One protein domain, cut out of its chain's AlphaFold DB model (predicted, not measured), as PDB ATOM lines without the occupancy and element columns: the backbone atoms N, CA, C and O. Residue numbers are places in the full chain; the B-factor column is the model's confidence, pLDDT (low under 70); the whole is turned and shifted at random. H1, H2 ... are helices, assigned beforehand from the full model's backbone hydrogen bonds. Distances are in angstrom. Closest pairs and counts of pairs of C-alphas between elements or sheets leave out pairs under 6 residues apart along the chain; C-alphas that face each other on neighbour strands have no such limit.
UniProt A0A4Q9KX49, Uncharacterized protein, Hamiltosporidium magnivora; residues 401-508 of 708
ATOM      1  N   GLY A 401     147.764 162.743 135.123       49.06
ATOM      2  CA  GLY A 401     147.959 163.682 134.014       49.06
ATOM      3  C   GLY A 401     147.304 165.053 134.218       49.06
ATOM      4  O   GLY A 401     147.555 165.956 133.424       49.06
ATOM      5  N   LEU A 402     146.460 165.226 135.245       53.06
ATOM      6  CA  LEU A 402     145.715 166.470 135.501       53.06
ATOM      7  C   LEU A 402     146.500 167.496 136.334       53.06
ATOM      8  O   LEU A 402     146.104 168.660 136.407       53.06
ATOM      9  N   ILE A 403     147.583 167.067 136.986       53.94
ATOM     10  CA  ILE A 403     148.460 167.892 137.821       53.94
ATOM     11  C   ILE A 403     149.891 167.401 137.605       53.94
ATOM     12  O   ILE A 403     150.160 166.209 137.732       53.94
ATOM     13  N   SER A 404     150.820 168.312 137.326       55.88
ATOM     14  CA  SER A 404     152.247 168.017 137.461       55.88
ATOM     15  C   SER A 404     152.588 167.994 138.952       55.88
ATOM     16  O   SER A 404     152.663 169.060 139.569       55.88
ATOM     17  N   GLU A 405     152.758 166.797 139.529       61.53
ATOM     18  CA  GLU A 405     153.179 166.605 140.930       61.53
ATOM     19  C   GLU A 405     154.421 167.477 141.228       61.53
ATOM     20  O   GLU A 405     154.421 168.252 142.181       61.53
ATOM     21  N   GLU A 406     155.411 167.480 140.325       64.31
ATOM     22  CA  GLU A 406     156.637 168.289 140.422       64.31
ATOM     23  C   GLU A 406     156.383 169.807 140.484       64.31
ATOM     24  O   GLU A 406     157.072 170.520 141.211       64.31
ATOM     25  N   THR A 407     155.411 170.325 139.726       66.75
ATOM     26  CA  THR A 407     155.081 171.763 139.722       66.75
ATOM     27  C   THR A 407     154.348 172.155 141.002       66.75
ATOM     28  O   THR A 407     154.662 173.180 141.599       66.75
ATOM     29  N   LEU A 408     153.438 171.297 141.468       66.56
ATOM     30  CA  LEU A 408     152.715 171.486 142.723       66.56
ATOM     31  C   LEU A 408     153.667 171.486 143.934       66.56
ATOM     32  O   LEU A 408     153.522 172.304 144.844       66.56
ATOM     33  N   GLU A 409     154.666 170.594 143.928       65.50
ATOM     34  CA  GLU A 409     155.733 170.549 144.932       65.50
ATOM     35  C   GLU A 409     156.621 171.806 144.911       65.50
ATOM     36  O   GLU A 409     157.024 172.270 145.978       65.50
ATOM     37  N   ILE A 410     156.930 172.366 143.731       70.31
ATOM     38  CA  ILE A 410     157.714 173.608 143.595       70.31
ATOM     39  C   ILE A 410     156.982 174.778 144.257       70.31
ATOM     40  O   ILE A 410     157.522 175.374 145.191       70.31
ATOM     41  N   ASP A 411     155.753 175.061 143.821       69.69
ATOM     42  CA  ASP A 411     155.009 176.244 144.261       69.69
ATOM     43  C   ASP A 411     154.738 176.200 145.779       69.69
ATOM     44  O   ASP A 411     154.907 177.200 146.482       69.69
ATOM     45  N   LEU A 412     154.404 175.022 146.330       66.94
ATOM     46  CA  LEU A 412     154.249 174.847 147.780       66.94
ATOM     47  C   LEU A 412     155.561 174.995 148.558       66.94
ATOM     48  O   LEU A 412     155.542 175.538 149.666       66.94
ATOM     49  N   CYS A 413     156.691 174.517 148.025       68.81
ATOM     50  CA  CYS A 413     157.981 174.673 148.696       68.81
ATOM     51  C   CYS A 413     158.383 176.145 148.800       68.81
ATOM     52  O   CYS A 413     158.805 176.574 149.873       68.81
ATOM     53  N   ASP A 414     158.206 176.927 147.736       72.69
ATOM     54  CA  ASP A 414     158.584 178.341 147.732       72.69
ATOM     55  C   ASP A 414     157.683 179.159 148.681       72.69
ATOM     56  O   ASP A 414     158.190 179.915 149.518       72.69
ATOM     57  N   VAL A 415     156.362 178.917 148.677       70.88
ATOM     58  CA  VAL A 415     155.417 179.543 149.628       70.88
ATOM     59  C   VAL A 415     155.697 179.129 151.083       70.88
ATOM     60  O   VAL A 415     155.557 179.954 151.996       70.88
ATOM     61  N   LEU A 416     156.126 177.884 151.336       69.44
ATOM     62  CA  LEU A 416     156.559 177.431 152.665       69.44
ATOM     63  C   LEU A 416     157.846 178.131 153.107       69.44
ATOM     64  O   LEU A 416     157.914 178.593 154.248       69.44
ATOM     65  N   VAL A 417     158.849 178.229 152.232       70.75
ATOM     66  CA  VAL A 417     160.125 178.896 152.525       70.75
ATOM     67  C   VAL A 417     159.883 180.361 152.889       70.75
ATOM     68  O   VAL A 417     160.376 180.812 153.925       70.75
ATOM     69  N   GLU A 418     159.058 181.077 152.120       73.81
ATOM     70  CA  GLU A 418     158.685 182.461 152.428       73.81
ATOM     71  C   GLU A 418     157.960 182.561 153.784       73.81
ATOM     72  O   GLU A 418     158.302 183.389 154.630       73.81
ATOM     73  N   ASN A 419     157.005 181.663 154.055       69.56
ATOM     74  CA  ASN A 419     156.258 181.648 155.314       69.56
ATOM     75  C   ASN A 419     157.119 181.333 156.546       69.56
ATOM     76  O   ASN A 419     156.852 181.872 157.622       69.56
ATOM     77  N   VAL A 420     158.129 180.472 156.412       67.38
ATOM     78  CA  VAL A 420     159.088 180.147 157.481       67.38
ATOM     79  C   VAL A 420     160.007 181.342 157.756       67.38
ATOM     80  O   VAL A 420     160.194 181.711 158.920       67.38
ATOM     81  N   GLN A 421     160.504 182.004 156.705       69.06
ATOM     82  CA  GLN A 421     161.331 183.212 156.811       69.06
ATOM     83  C   GLN A 421     160.560 184.383 157.442       69.06
ATOM     84  O   GLN A 421     160.996 184.923 158.459       69.06
ATOM     85  N   ASN A 422     159.376 184.718 156.917       68.56
ATOM     86  CA  ASN A 422     158.540 185.836 157.385       68.56
ATOM     87  C   ASN A 422     158.125 185.727 158.866       68.56
ATOM     88  O   ASN A 422     157.794 186.731 159.497       68.56
ATOM     89  N   LYS A 423     158.145 184.518 159.441       66.00
ATOM     90  CA  LYS A 423     157.805 184.245 160.848       66.00
ATOM     91  C   LYS A 423     159.036 184.083 161.757       66.00
ATOM     92  O   LYS A 423     158.864 183.773 162.934       66.00
ATOM     93  N   ASN A 424     160.260 184.282 161.248       60.72
ATOM     94  CA  ASN A 424     161.530 184.011 161.948       60.72
ATOM     95  C   ASN A 424     161.614 182.585 162.540       60.72
ATOM     96  O   ASN A 424     162.187 182.362 163.611       60.72
ATOM     97  N   ILE A 425     161.028 181.598 161.856       61.16
ATOM     98  CA  ILE A 425     161.002 180.209 162.318       61.16
ATOM     99  C   ILE A 425     162.368 179.566 162.035       61.16
ATOM    100  O   ILE A 425     162.713 179.283 160.892       61.16
ATOM    101  N   GLY A 426     163.141 179.293 163.090       55.53
ATOM    102  CA  GLY A 426     164.495 178.719 163.024       55.53
ATOM    103  C   GLY A 426     164.581 177.234 162.631       55.53
ATOM    104  O   GLY A 426     165.403 176.507 163.190       55.53
ATOM    105  N   ILE A 427     163.738 176.759 161.710       60.75
ATOM    106  CA  ILE A 427     163.822 175.400 161.154       60.75
ATOM    107  C   ILE A 427     164.994 175.332 160.164       60.75
ATOM    108  O   ILE A 427     165.087 176.131 159.235       60.75
ATOM    109  N   LYS A 428     165.855 174.315 160.304       60.62
ATOM    110  CA  LYS A 428     166.690 173.855 159.186       60.62
ATOM    111  C   LYS A 428     165.795 173.100 158.208       60.62
ATOM    112  O   LYS A 428     165.475 171.942 158.459       60.62
ATOM    113  N   ILE A 429     165.375 173.772 157.142       60.53
ATOM    114  CA  ILE A 429     164.586 173.164 156.068       60.53
ATOM    115  C   ILE A 429     165.473 172.109 155.369       60.53
ATOM    116  O   ILE A 429     166.591 172.455 154.973       60.53
ATOM    117  N   PRO A 430     165.043 170.834 155.252       63.41
ATOM    118  CA  PRO A 430     165.750 169.828 154.461       63.41
ATOM    119  C   PRO A 430     165.943 170.255 153.001       63.41
ATOM    120  O   PRO A 430     165.126 170.984 152.449       63.41
ATOM    121  N   SER A 431     166.998 169.767 152.347       64.94
ATOM    122  CA  SER A 431     167.191 169.974 150.903       64.94
ATOM    123  C   SER A 431     166.291 169.084 150.038       64.94
ATOM    124  O   SER A 431     166.135 169.355 148.850       64.94
ATOM    125  N   ASP A 432     165.726 168.017 150.609       71.69
ATOM    126  CA  ASP A 432     164.730 167.171 149.952       71.69
ATOM    127  C   ASP A 432     163.320 167.730 150.191       71.69
ATOM    128  O   ASP A 432     162.814 167.715 151.316       71.69
ATOM    129  N   ARG A 433     162.675 168.186 149.110       68.25
ATOM    130  CA  ARG A 433     161.292 168.687 149.105       68.25
ATOM    131  C   ARG A 433     160.303 167.681 149.686       68.25
ATOM    132  O   ARG A 433     159.378 168.072 150.397       68.25
ATOM    133  N   LYS A 434     160.528 166.389 149.445       70.25
ATOM    134  CA  LYS A 434     159.653 165.317 149.912       70.25
ATOM    135  C   LYS A 434     159.711 165.165 151.429       70.25
ATOM    136  O   LYS A 434     158.666 164.991 152.055       70.25
ATOM    137  N   GLU A 435     160.895 165.323 152.028       69.12
ATOM    138  CA  GLU A 435     161.024 165.380 153.487       69.12
ATOM    139  C   GLU A 435     160.344 166.636 154.052       69.12
ATOM    140  O   GLU A 435     159.644 166.526 155.056       69.12
ATOM    141  N   ILE A 436     160.473 167.811 153.409       68.12
ATOM    142  CA  ILE A 436     159.767 169.033 153.847       68.12
ATOM    143  C   ILE A 436     158.256 168.771 153.930       68.12
ATOM    144  O   ILE A 436     157.638 168.984 154.976       68.12
ATOM    145  N   ILE A 437     157.678 168.298 152.825       71.00
ATOM    146  CA  ILE A 437     156.239 168.094 152.662       71.00
ATOM    147  C   ILE A 437     155.716 167.088 153.688       71.00
ATOM    148  O   ILE A 437     154.824 167.417 154.468       71.00
ATOM    149  N   GLN A 438     156.314 165.895 153.754       74.31
ATOM    150  CA  GLN A 438     155.852 164.818 154.636       74.31
ATOM    151  C   GLN A 438     156.023 165.136 156.130       74.31
ATOM    152  O   GLN A 438     155.301 164.581 156.957       74.31
ATOM    153  N   ARG A 439     156.981 166.000 156.491       74.25
ATOM    154  CA  ARG A 439     157.358 166.270 157.886       74.25
ATOM    155  C   ARG A 439     156.710 167.514 158.486       74.25
ATOM    156  O   ARG A 439     156.531 167.554 159.704       74.25
ATOM    157  N   TYR A 440     156.422 168.532 157.676       74.88
ATOM    158  CA  TYR A 440     155.986 169.842 158.175       74.88
ATOM    159  C   TYR A 440     154.580 170.253 157.741       74.88
ATOM    160  O   TYR A 440     153.930 170.953 158.520       74.88
ATOM    161  N   ILE A 441     154.141 169.851 156.538       80.50
ATOM    162  CA  ILE A 441     152.870 170.288 155.930       80.50
ATOM    163  C   ILE A 441     152.059 169.180 155.196       80.50
ATOM    164  O   ILE A 441     151.517 169.442 154.113       80.50
ATOM    165  N   PRO A 442     151.990 167.930 155.704       82.88
ATOM    166  CA  PRO A 442     151.316 166.837 155.000       82.88
ATOM    167  C   PRO A 442     149.812 167.069 154.776       82.88
ATOM    168  O   PRO A 442     149.294 166.646 153.740       82.88
ATOM    169  N   GLU A 443     149.100 167.744 155.687       86.94
ATOM    170  CA  GLU A 443     147.675 168.052 155.504       86.94
ATOM    171  C   GLU A 443     147.473 169.131 154.436       86.94
ATOM    172  O   GLU A 443     146.617 168.970 153.569       86.94
ATOM    173  N   THR A 444     148.275 170.203 154.436       85.12
ATOM    174  CA  THR A 444     148.186 171.273 153.425       85.12
ATOM    175  C   THR A 444     148.515 170.757 152.030       85.12
ATOM    176  O   THR A 444     147.793 171.071 151.082       85.12
ATOM    177  N   PHE A 445     149.559 169.932 151.900       81.81
ATOM    178  CA  PHE A 445     149.891 169.289 150.630       81.81
ATOM    179  C   PHE A 445     148.740 168.402 150.145       81.81
ATOM    180  O   PHE A 445     148.265 168.577 149.021       81.81
ATOM    181  N   LYS A 446     148.212 167.516 151.006       83.31
ATOM    182  CA  LYS A 446     147.138 166.603 150.593       83.31
ATOM    183  C   LYS A 446     145.815 167.321 150.317       83.31
ATOM    184  O   LYS A 446     145.067 166.919 149.427       83.31
ATOM    185  N   PHE A 447     145.541 168.415 151.027       86.94
ATOM    186  CA  PHE A 447     144.418 169.298 150.733       86.94
ATOM    187  C   PHE A 447     144.554 169.943 149.346       86.94
ATOM    188  O   PHE A 447     143.583 169.932 148.594       86.94
ATOM    189  N   LEU A 448     145.739 170.443 148.970       82.19
ATOM    190  CA  LEU A 448     145.972 171.019 147.640       82.19
ATOM    191  C   LEU A 448     145.836 169.976 146.519       82.19
ATOM    192  O   LEU A 448     145.128 170.244 145.548       82.19
ATOM    193  N   GLU A 449     146.449 168.792 146.656       79.94
ATOM    194  CA  GLU A 449     146.290 167.690 145.690       79.94
ATOM    195  C   GLU A 449     144.806 167.369 145.461       79.94
ATOM    196  O   GLU A 449     144.317 167.409 144.329       79.94
ATOM    197  N   ASN A 450     144.069 167.119 146.549       84.88
ATOM    198  CA  ASN A 450     142.646 166.799 146.492       84.88
ATOM    199  C   ASN A 450     141.851 167.946 145.847       84.88
ATOM    200  O   ASN A 450     141.066 167.697 144.935       84.88
ATOM    201  N   MET A 451     142.074 169.200 146.262       86.06
ATOM    202  CA  MET A 451     141.389 170.373 145.705       86.06
ATOM    203  C   MET A 451     141.602 170.518 144.195       86.06
ATOM    204  O   MET A 451     140.648 170.811 143.477       86.06
ATOM    205  N   MET A 452     142.816 170.286 143.697       81.94
ATOM    206  CA  MET A 452     143.121 170.390 142.269       81.94
ATOM    207  C   MET A 452     142.437 169.290 141.444       81.94
ATOM    208  O   MET A 452     141.870 169.583 140.388       81.94
ATOM    209  N   ILE A 453     142.389 168.045 141.939       82.62
ATOM    210  CA  ILE A 453     141.623 166.968 141.285       82.62
ATOM    211  C   ILE A 453     140.120 167.290 141.316       82.62
ATOM    212  O   ILE A 453     139.438 167.157 140.297       82.62
ATOM    213  N   ILE A 454     139.613 167.773 142.457       87.19
ATOM    214  CA  ILE A 454     138.213 168.173 142.656       87.19
ATOM    215  C   ILE A 454     137.799 169.266 141.665       87.19
ATOM    216  O   ILE A 454     136.738 169.159 141.059       87.19
ATOM    217  N   ILE A 455     138.639 170.284 141.456       86.06
ATOM    218  CA  ILE A 455     138.395 171.371 140.497       86.06
ATOM    219  C   ILE A 455     138.331 170.838 139.059       86.06
ATOM    220  O   ILE A 455     137.385 171.157 138.340       86.06
ATOM    221  N   ASN A 456     139.286 169.999 138.648       82.62
ATOM    222  CA  ASN A 456     139.338 169.453 137.285       82.62
ATOM    223  C   ASN A 456     138.163 168.508 136.966       82.62
ATOM    224  O   ASN A 456     137.683 168.477 135.827       82.62
ATOM    225  N   CYS A 457     137.688 167.773 137.978       86.62
ATOM    226  CA  CYS A 457     136.544 166.865 137.892       86.62
ATOM    227  C   CYS A 457     135.182 167.556 138.111       86.62
ATOM    228  O   CYS A 457     134.143 166.916 137.950       86.62
ATOM    229  N   ALA A 458     135.136 168.832 138.503       88.75
ATOM    230  CA  ALA A 458     133.882 169.515 138.809       88.75
ATOM    231  C   ALA A 458     133.174 170.027 137.547       88.75
ATOM    232  O   ALA A 458     133.719 170.824 136.781       88.75
ATOM    233  N   ASN A 459     131.896 169.672 137.368       88.69
ATOM    234  CA  ASN A 459     131.061 170.391 136.407       88.69
ATOM    235  C   ASN A 459     130.820 171.849 136.855       88.69
ATOM    236  O   ASN A 459     131.028 172.211 138.015       88.69
ATOM    237  N   ARG A 460     130.301 172.696 135.953       88.00
ATOM    238  CA  ARG A 460     130.098 174.137 136.220       88.00
ATOM    239  C   ARG A 460     129.286 174.463 137.488       88.00
ATOM    240  O   ARG A 460     129.457 175.542 138.044       88.00
ATOM    241  N   TYR A 461     128.382 173.578 137.913       90.88
ATOM    242  CA  TYR A 461     127.537 173.788 139.091       90.88
ATOM    243  C   TYR A 461     128.287 173.416 140.373       90.88
ATOM    244  O   TYR A 461     128.307 174.208 141.314       90.88
ATOM    245  N   LEU A 462     128.988 172.275 140.371       92.56
ATOM    246  CA  LEU A 462     129.857 171.866 141.475       92.56
ATOM    247  C   LEU A 462     130.997 172.879 141.673       92.56
ATOM    248  O   LEU A 462     131.228 173.335 142.790       92.56
ATOM    249  N   PHE A 463     131.620 173.338 140.584       91.62
ATOM    250  CA  PHE A 463     132.630 174.400 140.613       91.62
ATOM    251  C   PHE A 463     132.072 175.716 141.185       91.62
ATOM    252  O   PHE A 463     132.719 176.355 142.011       91.62
ATOM    253  N   SER A 464     130.832 176.088 140.842       92.81
ATOM    254  CA  SER A 464     130.174 177.257 141.441       92.81
ATOM    255  C   SER A 464     129.905 177.093 142.942       92.81
ATOM    256  O   SER A 464     130.038 178.078 143.667       92.81
ATOM    257  N   LYS A 465     129.568 175.890 143.433       93.94
ATOM    258  CA  LYS A 465     129.472 175.630 144.882       93.94
ATOM    259  C   LYS A 465     130.841 175.705 145.566       93.94
ATOM    260  O   LYS A 465     130.929 176.285 146.642       93.94
ATOM    261  N   ILE A 466     131.907 175.203 144.937       93.50
ATOM    262  CA  ILE A 466     133.284 175.297 145.458       93.50
ATOM    263  C   ILE A 466     133.737 176.767 145.569       93.50
ATOM    264  O   ILE A 466     134.304 177.151 146.590       93.50
ATOM    265  N   ILE A 467     133.426 177.618 144.581       92.62
ATOM    266  CA  ILE A 467     133.697 179.069 144.645       92.62
ATOM    267  C   ILE A 467     132.994 179.721 145.846       92.62
ATOM    268  O   ILE A 467     133.607 180.534 146.544       92.62
ATOM    269  N   SER A 468     131.719 179.392 146.086       93.12
ATOM    270  CA  SER A 468     130.971 179.905 147.244       93.12
ATOM    271  C   SER A 468     131.576 179.419 148.560       93.12
ATOM    272  O   SER A 468     131.849 180.235 149.437       93.12
ATOM    273  N   LEU A 469     131.882 178.120 148.655       93.44
ATOM    274  CA  LEU A 469     132.457 177.492 149.843       93.44
ATOM    275  C   LEU A 469     133.779 178.154 150.256       93.44
ATOM    276  O   LEU A 469     133.929 178.538 151.413       93.44
ATOM    277  N   VAL A 470     134.713 178.373 149.318       93.50
ATOM    278  CA  VAL A 470     135.974 179.092 149.597       93.50
ATOM    279  C   VAL A 470     135.690 180.469 150.204       93.50
ATOM    280  O   VAL A 470     136.249 180.814 151.246       93.50
ATOM    281  N   LYS A 471     134.777 181.242 149.604       93.56
ATOM    282  CA  LYS A 471     134.421 182.593 150.069       93.56
ATOM    283  C   LYS A 471     133.767 182.578 151.453       93.56
ATOM    284  O   LYS A 471     134.087 183.429 152.279       93.56
ATOM    285  N   GLU A 472     132.920 181.596 151.743       92.81
ATOM    286  CA  GLU A 472     132.311 181.400 153.063       92.81
ATOM    287  C   GLU A 472     133.354 181.074 154.141       92.81
ATOM    288  O   GLU A 472     133.311 181.665 155.224       92.81
ATOM    289  N   LYS A 473     134.342 180.214 153.853       92.62
ATOM    290  CA  LYS A 473     135.434 179.926 154.803       92.62
ATOM    291  C   LYS A 473     136.337 181.144 155.019       92.62
ATOM    292  O   LYS A 473     136.642 181.460 156.168       92.62
ATOM    293  N   LEU A 474     136.700 181.880 153.959       93.19
ATOM    294  CA  LEU A 474     137.450 183.140 154.085       93.19
ATOM    295  C   LEU A 474     136.719 184.142 154.995       93.19
ATOM    296  O   LEU A 474     137.340 184.716 155.889       93.19
ATOM    297  N   LEU A 475     135.402 184.317 154.821       93.06
ATOM    298  CA  LEU A 475     134.579 185.180 155.679       93.06
ATOM    299  C   LEU A 475     134.528 184.680 157.128       93.06
ATOM    300  O   LEU A 475     134.690 185.481 158.049       93.06
ATOM    301  N   GLY A 476     134.362 183.371 157.338       90.06
ATOM    302  CA  GLY A 476     134.390 182.749 158.666       90.06
ATOM    303  C   GLY A 476     135.706 182.993 159.413       90.06
ATOM    304  O   GLY A 476     135.694 183.301 160.605       90.06
ATOM    305  N   PHE A 477     136.833 182.954 158.699       89.69
ATOM    306  CA  PHE A 477     138.164 183.268 159.226       89.69
ATOM    307  C   PHE A 477     138.513 184.771 159.209       89.69
ATOM    308  O   PHE A 477     139.594 185.151 159.657       89.69
ATOM    309  N   LYS A 478     137.599 185.642 158.750       92.88
ATOM    310  CA  LYS A 478     137.778 187.105 158.608       92.88
ATOM    311  C   LYS A 478     138.955 187.501 157.704       92.88
ATOM    312  O   LYS A 478     139.564 188.557 157.884       92.88
ATOM    313  N   LEU A 479     139.267 186.651 156.730       90.50
ATOM    314  CA  LEU A 479     140.295 186.873 155.719       90.50
ATOM    315  C   LEU A 479     139.769 187.781 154.597       90.50
ATOM    316  O   LEU A 479     138.563 187.954 154.406       90.50
ATOM    317  N   LYS A 480     140.691 188.380 153.841       89.88
ATOM    318  CA  LYS A 480     140.354 189.231 152.697       89.88
ATOM    319  C   LYS A 480     139.873 188.370 151.525       89.88
ATOM    320  O   LYS A 480     140.575 187.454 151.116       89.88
ATOM    321  N   ILE A 481     138.738 188.733 150.928       89.69
ATOM    322  CA  ILE A 481     138.334 188.246 149.601       89.69
ATOM    323  C   ILE A 481     139.029 189.102 148.529       89.69
ATOM    324  O   ILE A 481     138.997 190.333 148.590       89.69
ATOM    325  N   SER A 482     139.642 188.453 147.541       83.31
ATOM    326  CA  SER A 482     140.123 189.061 146.293       83.31
ATOM    327  C   SER A 482     139.008 189.161 145.241       83.31
ATOM    328  O   SER A 482     138.955 190.123 144.478       83.31
ATOM    329  N   GLY A 483     138.097 188.180 145.230       79.44
ATOM    330  CA  GLY A 483     136.967 188.052 144.313       79.44
ATOM    331  C   GLY A 483     137.219 187.062 143.173       79.44
ATOM    332  O   GLY A 483     136.253 186.474 142.667       79.44
ATOM    333  N   ALA A 484     138.487 186.846 142.811       87.50
ATOM    334  CA  ALA A 484     138.930 185.876 141.816       87.50
ATOM    335  C   ALA A 484     139.185 184.513 142.477       87.50
ATOM    336  O   ALA A 484     139.888 184.434 143.477       87.50
ATOM    337  N   PHE A 485     138.644 183.434 141.901       84.81
ATOM    338  CA  PHE A 485     138.634 182.113 142.545       84.81
ATOM    339  C   PHE A 485     140.021 181.612 142.965       84.81
ATOM    340  O   PHE A 485     140.197 181.254 144.124       84.81
ATOM    341  N   TYR A 486     141.002 181.616 142.057       83.81
ATOM    342  CA  TYR A 486     142.335 181.092 142.359       83.81
ATOM    343  C   TYR A 486     143.045 181.893 143.457       83.81
ATOM    344  O   TYR A 486     143.631 181.281 144.337       83.81
ATOM    345  N   SER A 487     142.913 183.222 143.481       84.25
ATOM    346  CA  SER A 487     143.496 184.058 144.542       84.25
ATOM    347  C   SER A 487     142.717 183.998 145.863       84.25
ATOM    348  O   SER A 487     143.309 184.109 146.931       84.25
ATOM    349  N   ASP A 488     141.400 183.772 145.835       88.00
ATOM    350  CA  ASP A 488     140.627 183.465 147.047       88.00
ATOM    351  C   ASP A 488     141.062 182.105 147.641       88.00
ATOM    352  O   ASP A 488     141.209 181.960 148.855       88.00
ATOM    353  N   LEU A 489     141.319 181.119 146.779       85.81
ATOM    354  CA  LEU A 489     141.793 179.788 147.155       85.81
ATOM    355  C   LEU A 489     143.257 179.809 147.647       85.81
ATOM    356  O   LEU A 489     143.574 179.172 148.645       85.81
ATOM    357  N   GLU A 490     144.126 180.600 147.016       83.75
ATOM    358  CA  GLU A 490     145.505 180.892 147.437       83.75
ATOM    359  C   GLU A 490     145.549 181.460 148.865       83.75
ATOM    360  O   GLU A 490     146.250 180.925 149.723       83.75
ATOM    361  N   ILE A 491     144.717 182.469 149.164       86.44
ATOM    362  CA  ILE A 491     144.590 183.046 150.514       86.44
ATOM    363  C   ILE A 491     144.135 181.985 151.531       86.44
ATOM    364  O   ILE A 491     144.630 181.968 152.664       86.44
ATOM    365  N   TYR A 492     143.232 181.075 151.143       88.81
ATOM    366  CA  TYR A 492     142.849 179.940 151.986       88.81
ATOM    367  C   TYR A 492     144.035 178.990 152.226       88.81
ATOM    368  O   TYR A 492     144.302 178.639 153.378       88.81
ATOM    369  N   PHE A 493     144.779 178.604 151.183       84.81
ATOM    370  CA  PHE A 493     145.951 177.731 151.316       84.81
ATOM    371  C   PHE A 493     147.023 178.355 152.220       84.81
ATOM    372  O   PHE A 493     147.496 177.685 153.132       84.81
ATOM    373  N   THR A 494     147.365 179.640 152.058       83.06
ATOM    374  CA  THR A 494     148.351 180.322 152.921       83.06
ATOM    375  C   THR A 494     147.904 180.382 154.389       83.06
ATOM    376  O   THR A 494     148.731 180.266 155.303       83.06
ATOM    377  N   TYR A 495     146.599 180.531 154.641       87.19
ATOM    378  CA  TYR A 495     146.034 180.451 155.989       87.19
ATOM    379  C   TYR A 495     146.125 179.031 156.569       87.19
ATOM    380  O   TYR A 495     146.572 178.871 157.705       87.19
ATOM    381  N   PHE A 496     145.763 178.003 155.797       87.12
ATOM    382  CA  PHE A 496     145.800 176.613 156.257       87.12
ATOM    383  C   PHE A 496     147.240 176.124 156.504       87.12
ATOM    384  O   PHE A 496     147.539 175.650 157.600       87.12
ATOM    385  N   LEU A 497     148.162 176.423 155.582       84.62
ATOM    386  CA  LEU A 497     149.615 176.265 155.737       84.62
ATOM    387  C   LEU A 497     150.124 176.906 157.039       84.62
ATOM    388  O   LEU A 497     150.930 176.339 157.776       84.62
ATOM    389  N   THR A 498     149.636 178.111 157.346       82.06
ATOM    390  CA  THR A 498     149.979 178.833 158.576       82.06
ATOM    391  C   THR A 498     149.425 178.148 159.825       82.06
ATOM    392  O   THR A 498     150.104 178.139 160.853       82.06
ATOM    393  N   LEU A 499     148.221 177.580 159.765       85.19
ATOM    394  CA  LEU A 499     147.615 176.842 160.873       85.19
ATOM    395  C   LEU A 499     148.393 175.550 161.167       85.19
ATOM    396  O   LEU A 499     148.755 175.311 162.321       85.19
ATOM    397  N   GLU A 500     148.700 174.769 160.132       85.69
ATOM    398  CA  GLU A 500     149.427 173.503 160.239       85.69
ATOM    399  C   GLU A 500     150.850 173.714 160.773       85.69
ATOM    400  O   GLU A 500     151.192 173.165 161.822       85.69
ATOM    401  N   LEU A 501     151.644 174.605 160.158       79.50
ATOM    402  CA  LEU A 501     152.999 174.932 160.626       79.50
ATOM    403  C   LEU A 501     153.013 175.365 162.102       79.50
ATOM    404  O   LEU A 501     153.881 174.941 162.867       79.50
ATOM    405  N   ASN A 502     152.036 176.171 162.532       78.50
ATOM    406  CA  ASN A 502     151.906 176.601 163.927       78.50
ATOM    407  C   ASN A 502     151.582 175.445 164.889       78.50
ATOM    408  O   ASN A 502     151.969 175.504 166.058       78.50
ATOM    409  N   ASN A 503     150.867 174.413 164.438       79.25
ATOM    410  CA  ASN A 503     150.547 173.234 165.242       79.25
ATOM    411  C   ASN A 503     151.740 172.269 165.301       79.25
ATOM    412  O   ASN A 503     152.155 171.890 166.400       79.25
ATOM    413  N   THR A 504     152.364 171.973 164.158       74.06
ATOM    414  CA  THR A 504     153.582 171.153 164.050       74.06
ATOM    415  C   THR A 504     154.730 171.740 164.875       74.06
ATOM    416  O   THR A 504     155.418 171.011 165.592       74.06
ATOM    417  N   LEU A 505     154.899 173.068 164.881       66.56
ATOM    418  CA  LEU A 505     155.892 173.743 165.723       66.56
ATOM    419  C   LEU A 505     155.620 173.577 167.220       66.56
ATOM    420  O   LEU A 505     156.530 173.189 167.957       66.56
ATOM    421  N   LYS A 506     154.380 173.808 167.678       60.31
ATOM    422  CA  LYS A 506     153.998 173.598 169.088       60.31
ATOM    423  C   LYS A 506     154.248 172.151 169.512       60.31
ATOM    424  O   LYS A 506     154.880 171.935 170.544       60.31
ATOM    425  N   ALA A 507     153.842 171.183 168.689       57.50
ATOM    426  CA  ALA A 507     154.131 169.772 168.918       57.50
ATOM    427  C   ALA A 507     155.646 169.524 169.032       57.50
ATOM    428  O   ALA A 507     156.097 168.982 170.042       57.50
ATOM    429  N   SER A 508     156.447 170.012 168.076       51.25
ATOM    430  CA  SER A 508     157.909 169.847 168.089       51.25
ATOM    431  C   SER A 508     158.575 170.426 169.346       51.25
ATOM    432  O   SER A 508     159.491 169.810 169.882       51.25
TER     433      SER A 508
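AT A GLANCE: This is residues 401 to 508 of the 708 residues of an uncharacterized protein of Hamiltosporidium magnivora (UniProt A0A4Q9KX49). A long helix, H5, has H3 running beside it the opposite way, while H4 packs slantwise on its first residues, 485 to 492. H1 and H2 pack on each other at a steep angle, away from H4 and near the later part of H5. The printed part has 108 residues with five named helices, H1 to H5 in chain order, and no named strand: the class is all helix. It is compact, with a radius of gyration of the C-alphas of 14.7 A and spans of 44 by 35 by 21 A.

IN THESE COORDINATES: H5, residues 485 to 508, is 34.3 A long, from C-alpha 485 at (138.634, 182.113, 142.545) to C-alpha 508 at (157.909, 169.847, 168.089). H3 is residues 442 to 457, 22.6 A, and H4 residues 460 to 476, 24.4 A. H1, residues 405 to 422, 25.9 A, begins at (153.179, 166.605, 140.930). H2 is residues 433 to 440, 10.6 A.

HOW THE PARTS SIT: H5 is the hub, touching four helices. H3 touches it with residues 443 to 448 alone, closest C-alphas Thr 444 and Leu 497 at 5.7 A, a shallow tilt of 22 degrees, opposite ways. H4 touches it with residues 467 to 474 alone, closest C-alphas Ile 467 and Phe 485 at 6.2 A, a steep tilt of 51 degrees. H1 only just touches H5, with 3 pairs of C-alphas within 8 A, closest Asn 419 and Thr 498 at 7.6 A. H2 also only just touches H5, with 3 such pairs, closest Tyr 440 and Leu 501 at 6.4 A. H1 touches H2 with residues 409 to 413 alone, closest C-alphas Cys 413 and Arg 433 at 6.9 A, a steep tilt of 54 degrees. H4 is apart from H1 and H2. In H1, H2, H3, H4 and H5 every O i to N i+4 pair is within hydrogen-bond range.

THE WHOLE: The C-alphas farthest apart, of Gly 426 and Tyr 461, are 44.3 A apart. The printed part has no cut and no long link. Mean pLDDT of the printed part is 78.1; 33 residues are under 70, among them 401 to 409, 419 to 431 and 505 to 508.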